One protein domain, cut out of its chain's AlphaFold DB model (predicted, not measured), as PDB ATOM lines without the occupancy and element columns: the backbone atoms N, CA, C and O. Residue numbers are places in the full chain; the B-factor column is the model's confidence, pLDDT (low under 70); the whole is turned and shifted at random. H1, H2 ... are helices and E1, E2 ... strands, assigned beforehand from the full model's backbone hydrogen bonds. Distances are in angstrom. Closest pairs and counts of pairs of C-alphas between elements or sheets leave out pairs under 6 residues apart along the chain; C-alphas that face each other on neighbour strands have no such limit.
ATOM      1  N   PRO A 179      80.832 125.275 110.617       92.00
ATOM      2  CA  PRO A 179      81.219 124.019 111.250       92.00
ATOM      3  C   PRO A 179      82.642 124.010 111.821       92.00
ATOM      4  O   PRO A 179      82.831 123.437 112.893       92.00
ATOM      5  N   GLU A 180      83.615 124.667 111.182       92.00
ATOM      6  CA  GLU A 180      84.973 124.810 111.728       92.00
ATOM      7  C   GLU A 180      84.974 125.594 113.043       92.00
ATOM      8  O   GLU A 180      85.535 125.127 114.037       92.00
ATOM      9  N   SER A 181      84.288 126.742 113.095       94.00
ATOM     10  CA  SER A 181      84.141 127.531 114.325       94.00
ATOM     11  C   SER A 181      83.469 126.739 115.448       94.00
ATOM     12  O   SER A 181      83.904 126.786 116.605       94.00
ATOM     13  N   LEU A 182      82.423 125.971 115.120       93.88
ATOM     14  CA  LEU A 182      81.725 125.109 116.077       93.88
ATOM     15  C   LEU A 182      82.634 123.988 116.595       93.88
ATOM     16  O   LEU A 182      82.695 123.761 117.806       93.88
ATOM     17  N   LEU A 183      83.373 123.319 115.704       92.31
ATOM     18  CA  LEU A 183      84.312 122.256 116.059       92.31
ATOM     19  C   LEU A 183      85.440 122.787 116.949       92.31
ATOM     20  O   LEU A 183      85.725 122.210 117.998       92.31
ATOM     21  N   ARG A 184      86.036 123.922 116.579       93.25
ATOM     22  CA  ARG A 184      87.066 124.611 117.362       93.25
ATOM     23  C   ARG A 184      86.567 124.976 118.757       93.25
ATOM     24  O   ARG A 184      87.255 124.729 119.749       93.25
ATOM     25  N   THR A 185      85.349 125.510 118.844       94.00
ATOM     26  CA  THR A 185      84.708 125.842 120.124       94.00
ATOM     27  C   THR A 185      84.503 124.594 120.981       94.00
ATOM     28  O   THR A 185      84.809 124.615 122.173       94.00
ATOM     29  N   LEU A 186      84.023 123.497 120.389       93.88
ATOM     30  CA  LEU A 186      83.819 122.224 121.081       93.88
ATOM     31  C   LEU A 186      85.135 121.656 121.633       93.88
ATOM     32  O   LEU A 186      85.197 121.323 122.815       93.88
ATOM     33  N   LEU A 187      86.183 121.600 120.807       92.00
ATOM     34  CA  LEU A 187      87.504 121.093 121.192       92.00
ATOM     35  C   LEU A 187      88.113 121.916 122.331       92.00
ATOM     36  O   LEU A 187      88.575 121.371 123.334       92.00
ATOM     37  N   ARG A 188      88.053 123.247 122.229       92.69
ATOM     38  CA  ARG A 188      88.569 124.116 123.290       92.69
ATOM     39  C   ARG A 188      87.779 123.948 124.592       92.69
ATOM     40  O   ARG A 188      88.375 123.945 125.666       92.69
ATOM     41  N   ARG A 189      86.453 123.765 124.518       93.00
ATOM     42  CA  ARG A 189      85.601 123.498 125.694       93.00
ATOM     43  C   ARG A 189      85.875 122.144 126.346       93.00
ATOM     44  O   ARG A 189      85.699 122.035 127.554       93.00
ATOM     45  N   SER A 190      86.330 121.141 125.596       92.12
ATOM     46  CA  SER A 190      86.716 119.834 126.147       92.12
ATOM     47  C   SER A 190      88.125 119.811 126.754       92.12
ATOM     48  O   SER A 190      88.624 118.740 127.083       92.12
ATOM     49  N   GLY A 191      88.791 120.966 126.878       91.38
ATOM     50  CA  GLY A 191      90.171 121.057 127.361       91.38
ATOM     51  C   GLY A 191      91.217 120.663 126.317       91.38
ATOM     52  O   GLY A 191      92.409 120.684 126.615       91.38
ATOM     53  N   CYS A 192      90.805 120.350 125.084       87.81
ATOM     54  CA  CYS A 192      91.719 120.119 123.973       87.81
ATOM     55  C   CYS A 192      92.147 121.479 123.412       87.81
ATOM     56  O   CYS A 192      91.589 121.988 122.441       87.81
ATOM     57  N   THR A 193      93.102 122.106 124.086       80.62
ATOM     58  CA  THR A 193      93.703 123.380 123.692       80.62
ATOM     59  C   THR A 193      94.922 123.121 122.810       80.62
ATOM     60  O   THR A 193      95.731 122.275 123.166       80.62
ATOM     61  N   GLY A 194      95.076 123.845 121.700       84.94
ATOM     62  CA  GLY A 194      96.202 123.647 120.768       84.94
ATOM     63  C   GLY A 194      95.808 123.675 119.294       84.94
ATOM     64  O   GLY A 194      96.663 123.862 118.438       84.94
ATOM     65  N   TRP A 195      94.511 123.563 118.997       91.06
ATOM     66  CA  TRP A 195      93.998 123.609 117.630       91.06
ATOM     67  C   TRP A 195      94.107 125.007 117.026       91.06
ATOM     68  O   TRP A 195      93.464 125.952 117.490       91.06
ATOM     69  N   VAL A 196      94.888 125.105 115.958       91.12
ATOM     70  CA  VAL A 196      95.097 126.302 115.152       91.12
ATOM     71  C   VAL A 196      94.281 126.151 113.866       91.12
ATOM     72  O   VAL A 196      94.556 125.229 113.098       91.12
ATOM     73  N   PRO A 197      93.285 127.022 113.612       91.88
ATOM     74  CA  PRO A 197      92.614 127.107 112.314       91.88
ATOM     75  C   PRO A 197      93.585 127.286 111.162       91.88
ATOM     76  O   PRO A 197      94.643 127.862 111.398       91.88
ATOM     77  N   GLN A 198      93.230 126.866 109.949       91.44
ATOM     78  CA  GLN A 198      94.010 127.125 108.732       91.44
ATOM     79  C   GLN A 198      95.510 126.920 108.987       91.44
ATOM     80  O   GLN A 198      96.298 127.866 108.977       91.44
ATOM     81  N   PHE A 199      95.885 125.700 109.367       93.00
ATOM     82  CA  PHE A 199      97.248 125.358 109.759       93.00
ATOM     83  C   PHE A 199      98.047 124.905 108.534       93.00
ATOM     84  O   PHE A 199      97.602 124.040 107.782       93.00
ATOM     85  N   LEU A 200      99.228 125.490 108.317       94.06
ATOM     86  CA  LEU A 200     100.091 125.135 107.191       94.06
ATOM     87  C   LEU A 200     100.949 123.922 107.542       94.06
ATOM     88  O   LEU A 200     101.749 123.971 108.476       94.06
ATOM     89  N   VAL A 201     100.843 122.864 106.747       91.88
ATOM     90  CA  VAL A 201     101.665 121.658 106.875       91.88
ATOM     91  C   VAL A 201     102.597 121.549 105.675       91.88
ATOM     92  O   VAL A 201     102.161 121.641 104.527       91.88
ATOM     93  N   HIS A 202     103.884 121.314 105.929       92.25
ATOM     94  CA  HIS A 202     104.870 121.024 104.889       92.25
ATOM     95  C   HIS A 202     104.928 119.518 104.611       92.25
ATOM     96  O   HIS A 202     105.139 118.711 105.515       92.25
ATOM     97  N   VAL A 203     104.763 119.142 103.346       89.12
ATOM     98  CA  VAL A 203     104.779 117.760 102.852       89.12
ATOM     99  C   VAL A 203     105.813 117.616 101.732       89.12
ATOM    100  O   VAL A 203     106.287 118.597 101.164       89.12
ATOM    101  N   ARG A 204     106.158 116.378 101.358       89.19
ATOM    102  CA  ARG A 204     107.191 116.092 100.339       89.19
ATOM    103  C   ARG A 204     106.946 116.771  98.974       89.19
ATOM    104  O   ARG A 204     107.891 116.926  98.210       89.19
ATOM    105  N   GLY A 205     105.707 117.168  98.672       90.00
ATOM    106  CA  GLY A 205     105.313 117.845  97.430       90.00
ATOM    107  C   GLY A 205     105.003 119.343  97.551       90.00
ATOM    108  O   GLY A 205     104.511 119.912  96.583       90.00
ATOM    109  N   GLY A 206     105.240 119.982  98.703       91.94
ATOM    110  CA  GLY A 206     104.923 121.398  98.920       91.94
ATOM    111  C   GLY A 206     104.290 121.650 100.285       91.94
ATOM    112  O   GLY A 206     104.666 121.023 101.271       91.94
ATOM    113  N   SER A 207     103.317 122.555 100.348       93.56
ATOM    114  CA  SER A 207     102.583 122.847 101.582       93.56
ATOM    115  C   SER A 207     101.081 122.706 101.351       93.56
ATOM    116  O   SER A 207     100.587 123.110 100.299       93.56
ATOM    117  N   LYS A 208     100.361 122.149 102.326       90.75
ATOM    118  CA  LYS A 208      98.894 122.062 102.328       90.75
ATOM    119  C   LYS A 208      98.351 122.793 103.561       90.75
ATOM    120  O   LYS A 208      98.961 122.729 104.627       90.75
ATOM    121  N   TRP A 209      97.241 123.507 103.401       91.06
ATOM    122  CA  TRP A 209      96.492 124.087 104.516       91.06
ATOM    123  C   TRP A 209      95.457 123.071 104.982       91.06
ATOM    124  O   TRP A 209      94.801 122.459 104.144       91.06
ATOM    125  N   ILE A 210      95.336 122.897 106.294       90.94
ATOM    126  CA  ILE A 210      94.305 122.063 106.916       90.94
ATOM    127  C   ILE A 210      93.433 122.921 107.828       90.94
ATOM    128  O   ILE A 210      93.927 123.871 108.443       90.94
ATOM    129  N   ASP A 211      92.156 122.567 107.960       89.81
ATOM    130  CA  ASP A 211      91.190 123.407 108.676       89.81
ATOM    131  C   ASP A 211      91.557 123.617 110.140       89.81
ATOM    132  O   ASP A 211      91.433 124.729 110.642       89.81
ATOM    133  N   LEU A 212      92.025 122.573 110.831       91.69
ATOM    134  CA  LEU A 212      92.523 122.642 112.204       91.69
ATOM    135  C   LEU A 212      93.759 121.753 112.370       91.69
ATOM    136  O   LEU A 212      93.707 120.553 112.102       91.69
ATOM    137  N   GLY A 213      94.849 122.315 112.888       92.00
ATOM    138  CA  GLY A 213      96.066 121.571 113.228       92.00
ATOM    139  C   GLY A 213      96.469 121.739 114.688       92.00
ATOM    140  O   GLY A 213      96.386 122.840 115.226       92.00
ATOM    141  N   ASP A 214      96.922 120.659 115.320       92.00
ATOM    142  CA  ASP A 214      97.608 120.698 116.611       92.00
ATOM    143  C   ASP A 214      99.121 120.486 116.394       92.00
ATOM    144  O   ASP A 214      99.535 119.380 116.022       92.00
ATOM    145  N   PRO A 215      99.965 121.513 116.602       89.81
ATOM    146  CA  PRO A 215     101.399 121.423 116.336       89.81
ATOM    147  C   PRO A 215     102.168 120.595 117.375       89.81
ATOM    148  O   PRO A 215     103.318 120.241 117.121       89.81
ATOM    149  N   VAL A 216     101.577 120.297 118.538       90.06
ATOM    150  CA  VAL A 216     102.224 119.515 119.603       90.06
ATOM    151  C   VAL A 216     101.999 118.028 119.367       90.06
ATOM    152  O   VAL A 216     102.948 117.248 119.388       90.06
ATOM    153  N   TYR A 217     100.751 117.635 119.113       89.38
ATOM    154  CA  TYR A 217     100.402 116.235 118.863       89.38
ATOM    155  C   TYR A 217     100.555 115.823 117.394       89.38
ATOM    156  O   TYR A 217     100.461 114.636 117.092       89.38
ATOM    157  N   LEU A 218     100.807 116.783 116.494       90.06
ATOM    158  CA  LEU A 218     100.924 116.582 115.044       90.06
ATOM    159  C   LEU A 218      99.667 115.937 114.438       90.06
ATOM    160  O   LEU A 218      99.745 115.077 113.562       90.06
ATOM    161  N   ILE A 219      98.495 116.358 114.921       90.00
ATOM    162  CA  ILE A 219      97.194 115.868 114.457       90.00
ATOM    163  C   ILE A 219      96.504 116.971 113.657       90.00
ATOM    164  O   ILE A 219      96.381 118.102 114.122       90.00
ATOM    165  N   GLY A 220      96.018 116.615 112.468       89.31
ATOM    166  CA  GLY A 220      95.145 117.452 111.654       89.31
ATOM    167  C   GLY A 220      93.686 117.002 111.718       89.31
ATOM    168  O   GLY A 220      93.398 115.812 111.859       89.31
ATOM    169  N   ARG A 221      92.761 117.954 111.613       87.00
ATOM    170  CA  ARG A 221      91.327 117.718 111.430       87.00
ATOM    171  C   ARG A 221      90.828 118.581 110.281       87.00
ATOM    172  O   ARG A 221      90.998 119.793 110.309       87.00
ATOM    173  N   GLU A 222      90.166 117.939 109.331       85.12
ATOM    174  CA  GLU A 222      89.501 118.593 108.208       85.12
ATOM    175  C   GLU A 222      87.994 118.413 108.345       85.12
ATOM    176  O   GLU A 222      87.494 117.337 108.705       85.12
ATOM    177  N   TYR A 223      87.264 119.484 108.084       80.62
ATOM    178  CA  TYR A 223      85.828 119.456 107.987       80.62
ATOM    179  C   TYR A 223      85.422 119.076 106.563       80.62
ATOM    180  O   TYR A 223      85.496 119.857 105.623       80.62
ATOM    181  N   GLN A 224      84.917 117.857 106.410       76.06
ATOM    182  CA  GLN A 224      84.416 117.365 105.131       76.06
ATOM    183  C   GLN A 224      82.950 117.790 104.952       76.06
ATOM    184  O   GLN A 224      82.021 117.126 105.425       76.06
ATOM    185  N   GLY A 225      82.726 118.936 104.304       66.81
ATOM    186  CA  GLY A 225      81.384 119.416 103.967       66.81
ATOM    187  C   GLY A 225      80.693 118.557 102.892       66.81
ATOM    188  O   GLY A 225      81.336 117.937 102.050       66.81
ATOM    189  N   LYS A 226      79.350 118.562 102.854       57.72
ATOM    190  CA  LYS A 226      78.561 117.811 101.847       57.72
ATOM    191  C   LYS A 226      78.815 118.235 100.384       57.72
ATOM    192  O   LYS A 226      78.432 117.492  99.491       57.72
ATOM    193  N   GLY A 227      79.449 119.388 100.144       48.38
ATOM    194  CA  GLY A 227      79.747 119.929  98.809       48.38
ATOM    195  C   GLY A 227      81.103 119.534  98.206       48.38
ATOM    196  O   GLY A 227      81.339 119.847  97.048       48.38
ATOM    197  N   HIS A 228      81.977 118.824  98.932       43.94
ATOM    198  CA  HIS A 228      83.333 118.472  98.462       43.94
ATOM    199  C   HIS A 228      83.380 117.367  97.379       43.94
ATOM    200  O   HIS A 228      84.455 116.915  96.997       43.94
ATOM    201  N   TRP A 229      82.232 116.902  96.869       40.31
ATOM    202  CA  TRP A 229      82.162 115.746  95.959       40.31
ATOM    203  C   TRP A 229      81.636 116.053  94.551       40.31
ATOM    204  O   TRP A 229      81.526 115.121  93.745       40.31
ATOM    205  N   GLU A 230      81.325 117.311  94.225       43.38
ATOM    206  CA  GLU A 230      80.654 117.642  92.956       43.38
ATOM    207  C   GLU A 230      81.594 117.966  91.785       43.38
ATOM    208  O   GLU A 230      81.144 117.900  90.640       43.38
ATOM    209  N   SER A 231      82.893 118.207  92.002       45.06
ATOM    210  CA  SER A 231      83.834 118.421  90.894       45.06
ATOM    211  C   SER A 231      84.969 117.389  90.851       45.06
ATOM    212  O   SER A 231      85.509 116.936  91.860       45.06
ATOM    213  N   ALA A 232      85.351 116.990  89.634       43.12
ATOM    214  CA  ALA A 232      86.511 116.128  89.397       43.12
ATOM    215  C   ALA A 232      87.849 116.828  89.722       43.12
ATOM    216  O   ALA A 232      88.886 116.168  89.804       43.12
ATOM    217  N   GLU A 233      87.819 118.150  89.898       44.66
ATOM    218  CA  GLU A 233      88.961 118.998  90.238       44.66
ATOM    219  C   GLU A 233      89.266 118.957  91.743       44.66
ATOM    220  O   GLU A 233      90.440 118.873  92.106       44.66
ATOM    221  N   ASP A 234      88.243 118.854  92.602       42.56
ATOM    222  CA  ASP A 234      88.408 118.693  94.057       42.56
ATOM    223  C   ASP A 234      89.146 117.387  94.401       42.56
ATOM    224  O   ASP A 234      90.091 117.371  95.191       42.56
ATOM    225  N   ARG A 235      88.850 116.297  93.676       44.38
ATOM    226  CA  ARG A 235      89.529 114.994  93.850       44.38
ATOM    227  C   ARG A 235      91.027 115.026  93.543       44.38
ATOM    228  O   ARG A 235      91.758 114.167  94.025       44.38
ATOM    229  N   LYS A 236      91.488 115.964  92.710       43.28
ATOM    230  CA  LYS A 236      92.917 116.111  92.379       43.28
ATOM    231  C   LYS A 236      93.672 116.972  93.388       43.28
ATOM    232  O   LYS A 236      94.896 116.906  93.411       43.28
ATOM    233  N   ARG A 237      92.971 117.780  94.185       45.59
ATOM    234  CA  ARG A 237      93.569 118.664  95.194       45.59
ATOM    235  C   ARG A 237      93.821 117.926  96.520       45.59
ATOM    236  O   ARG A 237      94.810 118.208  97.206       45.59
ATOM    237  N   ASP A 238      92.997 116.916  96.788       46.50
ATOM    238  CA  ASP A 238      93.032 116.110  98.015       46.50
ATOM    239  C   ASP A 238      93.865 114.817  97.903       46.50
ATOM    240  O   ASP A 238      94.212 114.226  98.926       46.50
ATOM    241  N   ALA A 239      94.246 114.402  96.686       39.88
ATOM    242  CA  ALA A 239      95.231 113.334  96.456       39.88
ATOM    243  C   ALA A 239      96.687 113.810  96.672       39.88
ATOM    244  O   ALA A 239      97.564 112.931  96.827       39.88
TER     245      ALA A 239
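What this domain is: This is residues 179 to 239 of the 239 residues of an uncharacterized protein of Corynebacterium xerosis (UniProt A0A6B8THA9). A twisted two-strand hairpin, E1 and E2, with short E3 added beside the far end of E2, makes a small sheet; the early turns of H1 pack on it near the bend of E2, and a long loop leads away to the tiny helix H2. The hairpin's tip, residues 202 to 207, and residues 229 to 236 stick out. The 61 printed residues hold H1, E1, E2, E3 and H2 in chain order, a mixed class, with an antiparallel sheet E1 - E2 - E3. The whole is loose, radius of gyration of the C-alphas 13.1 A, and flat, spanning 38 by 29 by 12 A.

Where its parts are: Find C-alpha 179 at (81.219, 124.019, 111.250); from there H1, residues 179 to 189, runs 15.1 A. E1, residues 196 to 203, covers 17.8 A and E2, residues 206 to 214, 19.2 A. E3 is residues 219 to 221; H2, residues 234 to 237, ends at C-alpha 237, (93.569, 118.664, 95.194).

How they stand to each other: The strands form a meander, each the antiparallel neighbour of the one before. In the hairpin E1 and E2, look at N 199 and O 210, 2.8 A apart; in the hairpin E2 and E3, at N 221 and O 212, 2.8 A. The sheet is strongly twisted, and E2 bends by 98 degrees at residue 211. H1 is on the sheet over E2, its closest C-alphas to E2 being Glu 180 and Asp 211, 7.1 A. H2 is not on the sheet and is apart from H1. In H1 every O i to N i+4 pair is within hydrogen-bond range; H2 is too short for one.

The domain as a whole: The C-alphas of Gly 191 and Ala 232 are farthest apart, 38.5 A. The printed part has no cut. The link E3 to H2 is long, 12 residues. Residues 225 to 239 have pLDDT under 70.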